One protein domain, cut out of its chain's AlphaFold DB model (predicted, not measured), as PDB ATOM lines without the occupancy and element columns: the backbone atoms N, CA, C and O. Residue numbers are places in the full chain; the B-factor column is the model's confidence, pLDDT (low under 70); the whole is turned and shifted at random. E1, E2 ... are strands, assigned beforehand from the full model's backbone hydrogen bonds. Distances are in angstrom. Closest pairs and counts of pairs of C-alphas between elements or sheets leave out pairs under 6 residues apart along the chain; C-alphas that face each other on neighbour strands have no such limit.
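What this domain is: This is residues 3 to 61 of the 145 residues of an uncharacterized protein of Muribaculaceae bacterium (UniProt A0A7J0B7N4). Little regular structure is here: a small three-stranded sheet, E2-E1-E5, and a separate two-stranded hairpin, E3 and E4, whose long loop, residues 27 to 38, reaches away at one end. The printed part has 59 residues, under half in its five named strands, E1 to E5 in chain order, and no named helix; it is all strand, both sheets antiparallel. It is only just loose, close to compact, with a radius of gyration of the C-alphas of 12.7 A and spans of 37 by 22 by 21 A.

Where its parts are: Find C-alpha 3 at (250.676, 199.448, 186.087), where E1, residues 3 to 7, begins and runs 13.6 A. Next come E2, residues 13 to 15, E3, residues 22 to 26, 11.6 A, and E4, residues 39 to 42, 10.3 A. E5, residues 55 to 60, runs 15.8 A to C-alpha 60 at (245.671, 199.563, 189.828).

How they stand to each other: Inner strand E1 pairs with E5 at N 6 and O 56, 2.9 A, and with E2, its hairpin partner, at N 14 and O 5, 2.8 A. In the other hairpin, look at N 24 and O 40, 2.8 A. E1 and E4 are apart, as are E3 and E5.

The domain as a whole: The C-alphas of Glu 32 and Thr 46, the two farthest apart, are 38.0 A apart. The printed part has no cut; the links E3 to E4 and E4 to E5 are long. Residues 29 to 32 and 34 are under pLDDT 70.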
ATOM      1  N   THR A   3     250.992 200.180 187.307       93.38
ATOM      2  CA  THR A   3     250.676 199.448 186.087       93.38
ATOM      3  C   THR A   3     251.812 198.489 185.821       93.38
ATOM      4  O   THR A   3     252.941 198.916 185.588       93.38
ATOM      5  N   ASN A   4     251.494 197.205 185.860       95.50
ATOM      6  CA  ASN A   4     252.437 196.150 185.544       95.50
ATOM      7  C   ASN A   4     251.845 195.268 184.451       95.50
ATOM      8  O   ASN A   4     250.633 195.286 184.225       95.50
ATOM      9  N   PHE A   5     252.679 194.476 183.797       94.62
ATOM     10  CA  PHE A   5     252.208 193.493 182.838       94.62
ATOM     11  C   PHE A   5     253.062 192.238 182.854       94.62
ATOM     12  O   PHE A   5     254.222 192.261 183.260       94.62
ATOM     13  N   LYS A   6     252.476 191.141 182.395       93.88
ATOM     14  CA  LYS A   6     253.154 189.865 182.196       93.88
ATOM     15  C   LYS A   6     252.942 189.426 180.757       93.88
ATOM     16  O   LYS A   6     251.825 189.471 180.244       93.88
ATOM     17  N   THR A   7     254.003 188.999 180.096       90.44
ATOM     18  CA  THR A   7     253.905 188.399 178.761       90.44
ATOM     19  C   THR A   7     253.235 187.034 178.831       90.44
ATOM     20  O   THR A   7     253.519 186.278 179.754       90.44
ATOM     21  N   ALA A   8     252.423 186.662 177.837       80.19
ATOM     22  CA  ALA A   8     251.771 185.347 177.819       80.19
ATOM     23  C   ALA A   8     252.758 184.159 177.864       80.19
ATOM     24  O   ALA A   8     252.435 183.102 178.398       80.19
ATOM     25  N   SER A   9     253.965 184.336 177.321       73.50
ATOM     26  CA  SER A   9     255.026 183.323 177.261       73.50
ATOM     27  C   SER A   9     255.987 183.336 178.457       73.50
ATOM     28  O   SER A   9     256.798 182.421 178.585       73.50
ATOM     29  N   GLY A  10     255.927 184.357 179.315       78.25
ATOM     30  CA  GLY A  10     256.913 184.600 180.370       78.25
ATOM     31  C   GLY A  10     256.299 184.607 181.765       78.25
ATOM     32  O   GLY A  10     255.135 184.955 181.955       78.25
ATOM     33  N   SER A  11     257.096 184.233 182.763       78.94
ATOM     34  CA  SER A  11     256.726 184.340 184.179       78.94
ATOM     35  C   SER A  11     257.095 185.692 184.794       78.94
ATOM     36  O   SER A  11     256.644 186.002 185.897       78.94
ATOM     37  N   GLU A  12     257.905 186.493 184.097       89.38
ATOM     38  CA  GLU A  12     258.355 187.794 184.579       89.38
ATOM     39  C   GLU A  12     257.263 188.854 184.434       89.38
ATOM     40  O   GLU A  12     256.573 188.949 183.416       89.38
ATOM     41  N   VAL A  13     257.122 189.655 185.487       93.38
ATOM     42  CA  VAL A  13     256.197 190.780 185.538       93.38
ATOM     43  C   VAL A  13     257.010 192.062 185.448       93.38
ATOM     44  O   VAL A  13     257.911 192.289 186.255       93.38
ATOM     45  N   TYR A  14     256.658 192.913 184.495       94.31
ATOM     46  CA  TYR A  14     257.344 194.162 184.204       94.31
ATOM     47  C   TYR A  14     256.538 195.347 184.729       94.31
ATOM     48  O   TYR A  14     255.320 195.417 184.548       94.31
ATOM     49  N   SER A  15     257.225 196.292 185.367       94.50
ATOM     50  CA  SER A  15     256.670 197.592 185.741       94.50
ATOM     51  C   SER A  15     256.696 198.507 184.523       94.50
ATOM     52  O   SER A  15     257.746 198.705 183.915       94.50
ATOM     53  N   VAL A  16     255.551 199.096 184.175       94.56
ATOM     54  CA  VAL A  16     255.488 200.080 183.081       94.56
ATOM     55  C   VAL A  16     256.398 201.269 183.389       94.56
ATOM     56  O   VAL A  16     257.099 201.735 182.502       94.56
ATOM     57  N   SER A  17     256.446 201.718 184.645       93.19
ATOM     58  CA  SER A  17     257.293 202.842 185.061       93.19
ATOM     59  C   SER A  17     258.788 202.550 184.913       93.19
ATOM     60  O   SER A  17     259.543 203.453 184.563       93.19
ATOM     61  N   ASP A  18     259.214 201.306 185.152       94.75
ATOM     62  CA  ASP A  18     260.629 200.908 185.074       94.75
ATOM     63  C   ASP A  18     261.117 200.869 183.616       94.75
ATOM     64  O   ASP A  18     262.308 201.010 183.355       94.75
ATOM     65  N   LEU A  19     260.186 200.738 182.667       95.19
ATOM     66  CA  LEU A  19     260.420 200.830 181.225       95.19
ATOM     67  C   LEU A  19     260.167 202.250 180.687       95.19
ATOM     68  O   LEU A  19     259.736 202.406 179.546       95.19
ATOM     69  N   ASN A  20     260.345 203.281 181.525       95.12
ATOM     70  CA  ASN A  20     260.036 204.691 181.224       95.12
ATOM     71  C   ASN A  20     258.625 204.911 180.654       95.12
ATOM     72  O   ASN A  20     258.370 205.838 179.880       95.12
ATOM     73  N   GLY A  21     257.696 204.033 181.011       94.56
ATOM     74  CA  GLY A  21     256.395 203.988 180.391       94.56
ATOM     75  C   GLY A  21     255.407 204.996 180.951       94.56
ATOM     76  O   GLY A  21     255.495 205.449 182.093       94.56
ATOM     77  N   SER A  22     254.410 205.321 180.137       93.94
ATOM     78  CA  SER A  22     253.353 206.262 180.493       93.94
ATOM     79  C   SER A  22     252.024 205.906 179.831       93.94
ATOM     80  O   SER A  22     251.966 205.223 178.807       93.94
ATOM     81  N   LEU A  23     250.932 206.358 180.449       93.06
ATOM     82  CA  LEU A  23     249.602 206.301 179.855       93.06
ATOM     83  C   LEU A  23     249.513 207.361 178.751       93.06
ATOM     84  O   LEU A  23     249.607 208.553 179.039       93.06
ATOM     85  N   VAL A  24     249.294 206.925 177.514       94.81
ATOM     86  CA  VAL A  24     249.137 207.811 176.352       94.81
ATOM     87  C   VAL A  24     247.691 208.276 176.238       94.81
ATOM     88  O   VAL A  24     247.421 209.464 176.069       94.81
ATOM     89  N   SER A  25     246.743 207.342 176.332       91.12
ATOM     90  CA  SER A  25     245.319 207.647 176.200       91.12
ATOM     91  C   SER A  25     244.434 206.584 176.849       91.12
ATOM     92  O   SER A  25     244.838 205.440 177.059       91.12
ATOM     93  N   TYR A  26     243.203 206.979 177.169       89.25
ATOM     94  CA  TYR A  26     242.136 206.082 177.593       89.25
ATOM     95  C   TYR A  26     240.799 206.548 176.999       89.25
ATOM     96  O   TYR A  26     240.553 207.751 176.869       89.25
ATOM     97  N   GLY A  27     239.941 205.603 176.616       84.19
ATOM     98  CA  GLY A  27     238.601 205.885 176.104       84.19
ATOM     99  C   GLY A  27     237.700 206.503 177.177       84.19
ATOM    100  O   GLY A  27     237.788 206.155 178.352       84.19
ATOM    101  N   ARG A  28     236.835 207.443 176.781       73.81
ATOM    102  CA  ARG A  28     235.942 208.180 177.702       73.81
ATOM    103  C   ARG A  28     234.467 207.793 177.576       73.81
ATOM    104  O   ARG A  28     233.646 208.334 178.308       73.81
ATOM    105  N   SER A  29     234.145 206.870 176.676       69.62
ATOM    106  CA  SER A  29     232.804 206.337 176.457       69.62
ATOM    107  C   SER A  29     232.889 204.839 176.195       69.62
ATOM    108  O   SER A  29     233.809 204.378 175.522       69.62
ATOM    109  N   VAL A  30     231.924 204.110 176.738       65.50
ATOM    110  CA  VAL A  30     231.594 202.741 176.342       65.50
ATOM    111  C   VAL A  30     230.381 202.831 175.427       65.50
ATOM    112  O   VAL A  30     229.466 203.604 175.708       65.50
ATOM    113  N   ASP A  31     230.421 202.116 174.310       65.38
ATOM    114  CA  ASP A  31     229.255 201.938 173.446       65.38
ATOM    115  C   ASP A  31     228.415 200.785 174.025       65.38
ATOM    116  O   ASP A  31     228.988 199.866 174.620       65.38
ATOM    117  N   GLU A  32     227.089 200.807 173.882       66.12
ATOM    118  CA  GLU A  32     226.233 199.699 174.342       66.12
ATOM    119  C   GLU A  32     226.612 198.380 173.646       66.12
ATOM    120  O   GLU A  32     226.528 197.312 174.257       66.12
ATOM    121  N   ASP A  33     227.144 198.470 172.423       75.31
ATOM    122  CA  ASP A  33     227.616 197.327 171.636       75.31
ATOM    123  C   ASP A  33     229.051 196.880 171.987       75.31
ATOM    124  O   ASP A  33     229.458 195.763 171.653       75.31
ATOM    125  N   ASN A  34     229.846 197.720 172.665       68.56
ATOM    126  CA  ASN A  34     231.222 197.397 173.049       68.56
ATOM    127  C   ASN A  34     231.575 197.979 174.433       68.56
ATOM    128  O   ASN A  34     232.093 199.098 174.528       68.56
ATOM    129  N   PRO A  35     231.368 197.208 175.519       79.31
ATOM    130  CA  PRO A  35     231.576 197.670 176.892       79.31
ATOM    131  C   PRO A  35     233.060 197.741 177.304       79.31
ATOM    132  O   PRO A  35     233.375 197.776 178.496       79.31
ATOM    133  N   LEU A  36     233.994 197.735 176.349       84.94
ATOM    134  CA  LEU A  36     235.428 197.805 176.611       84.94
ATOM    135  C   LEU A  36     235.938 199.244 176.508       84.94
ATOM    136  O   LEU A  36     235.681 199.952 175.538       84.94
ATOM    137  N   VAL A  37     236.742 199.655 177.489       86.94
ATOM    138  CA  VAL A  37     237.448 200.939 177.459       86.94
ATOM    139  C   VAL A  37     238.853 200.719 176.894       86.94
ATOM    140  O   VAL A  37     239.650 200.033 177.539       86.94
ATOM    141  N   PRO A  38     239.205 201.289 175.726       88.25
ATOM    142  CA  PRO A  38     240.563 201.188 175.206       88.25
ATOM    143  C   PRO A  38     241.524 201.987 176.090       88.25
ATOM    144  O   PRO A  38     241.232 203.122 176.466       88.25
ATOM    145  N   VAL A  39     242.682 201.409 176.400       91.00
ATOM    146  CA  VAL A  39     243.748 202.061 177.169       91.00
ATOM    147  C   VAL A  39     245.070 201.812 176.456       91.00
ATOM    148  O   VAL A  39     245.389 200.669 176.135       91.00
ATOM    149  N   VAL A  40     245.830 202.877 176.202       93.56
ATOM    150  CA  VAL A  40     247.105 202.814 175.477       93.56
ATOM    151  C   VAL A  40     248.232 203.253 176.396       93.56
ATOM    152  O   VAL A  40     248.239 204.381 176.890       93.56
ATOM    153  N   PHE A  41     249.210 202.372 176.581       94.75
ATOM    154  CA  PHE A  41     250.467 202.677 177.256       94.75
ATOM    155  C   PHE A  41     251.606 202.694 176.240       94.75
ATOM    156  O   PHE A  41     251.619 201.901 175.299       94.75
ATOM    157  N   GLN A  42     252.566 203.583 176.457       95.19
ATOM    158  CA  GLN A  42     253.857 203.573 175.779       95.19
ATOM    159  C   GLN A  42     254.916 203.137 176.785       95.19
ATOM    160  O   GLN A  42     254.828 203.515 177.950       95.19
ATOM    161  N   ILE A  43     255.897 202.360 176.333       95.75
ATOM    162  CA  ILE A  43     257.076 201.921 177.086       95.75
ATOM    163  C   ILE A  43     258.292 201.941 176.160       95.75
ATOM    164  O   ILE A  43     258.144 201.820 174.939       95.75
ATOM    165  N   ASP A  44     259.481 202.014 176.741       95.88
ATOM    166  CA  ASP A  44     260.709 201.651 176.047       95.88
ATOM    167  C   ASP A  44     260.761 200.125 175.915       95.88
ATOM    168  O   ASP A  44     260.682 199.389 176.902       95.88
ATOM    169  N   ASN A  45     260.879 199.623 174.687       92.81
ATOM    170  CA  ASN A  45     260.883 198.185 174.430       92.81
ATOM    171  C   ASN A  45     262.272 197.563 174.660       92.81
ATOM    172  O   ASN A  45     262.882 197.034 173.735       92.81
ATOM    173  N   THR A  46     262.789 197.645 175.886       93.00
ATOM    174  CA  THR A  46     264.075 197.034 176.286       93.00
ATOM    175  C   THR A  46     263.941 195.572 176.718       93.00
ATOM    176  O   THR A  46     264.912 194.970 177.167       93.00
ATOM    177  N   VAL A  47     262.728 195.022 176.639       89.31
ATOM    178  CA  VAL A  47     262.354 193.662 177.062       89.31
ATOM    179  C   VAL A  47     261.932 192.785 175.873       89.31
ATOM    180  O   VAL A  47     261.292 191.755 176.056       89.31
ATOM    181  N   ASP A  48     262.264 193.220 174.651       89.00
ATOM    182  CA  ASP A  48     262.055 192.498 173.391       89.00
ATOM    183  C   ASP A  48     260.609 192.019 173.146       89.00
ATOM    184  O   ASP A  48     260.361 190.933 172.615       89.00
ATOM    185  N   LEU A  49     259.619 192.847 173.492       89.56
ATOM    186  CA  LEU A  49     258.223 192.565 173.159       89.56
ATOM    187  C   LEU A  49     258.016 192.598 171.647       89.56
ATOM    188  O   LEU A  49     258.277 193.603 170.982       89.56
ATOM    189  N   LEU A  50     257.471 191.506 171.115       90.44
ATOM    190  CA  LEU A  50     257.114 191.402 169.707       90.44
ATOM    191  C   LEU A  50     255.755 192.073 169.452       90.44
ATOM    192  O   LEU A  50     254.781 191.741 170.142       90.44
ATOM    193  N   PRO A  51     255.637 192.962 168.448       90.69
ATOM    194  CA  PRO A  51     254.350 193.512 168.034       90.69
ATOM    195  C   PRO A  51     253.324 192.411 167.731       90.69
ATOM    196  O   PRO A  51     253.646 191.403 167.107       90.69
ATOM    197  N   GLY A  52     252.082 192.606 168.179       90.44
ATOM    198  CA  GLY A  52     251.005 191.616 168.051       90.44
ATOM    199  C   GLY A  52     250.950 190.569 169.171       90.44
ATOM    200  O   GLY A  52     250.011 189.777 169.203       90.44
ATOM    201  N   SER A  53     251.904 190.573 170.109       90.31
ATOM    202  CA  SER A  53     251.855 189.702 171.292       90.31
ATOM    203  C   SER A  53     250.743 190.105 172.256       90.31
ATOM    204  O   SER A  53     250.464 191.288 172.453       90.31
ATOM    205  N   PHE A  54     250.166 189.111 172.929       91.38
ATOM    206  CA  PHE A  54     249.248 189.336 174.041       91.38
ATOM    207  C   PHE A  54     250.011 189.450 175.364       91.38
ATOM    208  O   PHE A  54     250.940 188.683 175.641       91.38
ATOM    209  N   VAL A  55     249.579 190.389 176.202       92.69
ATOM    210  CA  VAL A  55     250.080 190.587 177.566       92.69
ATOM    211  C   VAL A  55     248.912 190.637 178.545       92.69
ATOM    212  O   VAL A  55     247.828 191.125 178.222       92.69
ATOM    213  N   GLU A  56     249.134 190.137 179.751       93.06
ATOM    214  CA  GLU A  56     248.222 190.293 180.877       93.06
ATOM    215  C   GLU A  56     248.570 191.594 181.607       93.06
ATOM    216  O   GLU A  56     249.709 191.774 182.036       93.06
ATOM    217  N   MET A  57     247.605 192.505 181.742       93.06
ATOM    218  CA  MET A  57     247.805 193.815 182.366       93.06
ATOM    219  C   MET A  57     247.270 193.836 183.802       93.06
ATOM    220  O   MET A  57     246.108 193.522 184.049       93.06
ATOM    221  N   TYR A  58     248.084 194.321 184.736       93.44
ATOM    222  CA  TYR A  58     247.703 194.618 186.116       93.44
ATOM    223  C   TYR A  58     247.614 196.133 186.301       93.44
ATOM    224  O   TYR A  58     248.621 196.803 186.540       93.44
ATOM    225  N   ILE A  59     246.406 196.687 186.190       90.00
ATOM    226  CA  ILE A  59     246.163 198.131 186.301       90.00
ATOM    227  C   ILE A  59     245.506 198.427 187.650       90.00
ATOM    228  O   ILE A  59     244.355 198.067 187.893       90.00
ATOM    229  N   THR A  60     246.223 199.108 188.544       86.00
ATOM    230  CA  THR A  60     245.671 199.563 189.828       86.00
ATOM    231  C   THR A  60     245.224 201.019 189.728       86.00
ATOM    232  O   THR A  60     246.043 201.938 189.832       86.00
ATOM    233  N   ALA A  61     243.917 201.228 189.552       77.75
ATOM    234  CA  ALA A  61     243.286 202.547 189.504       77.75
ATOM    235  C   ALA A  61     242.851 203.043 190.899       77.75
ATOM    236  O   ALA A  61     242.507 202.259 191.781       77.75
TER     237      ALA A  61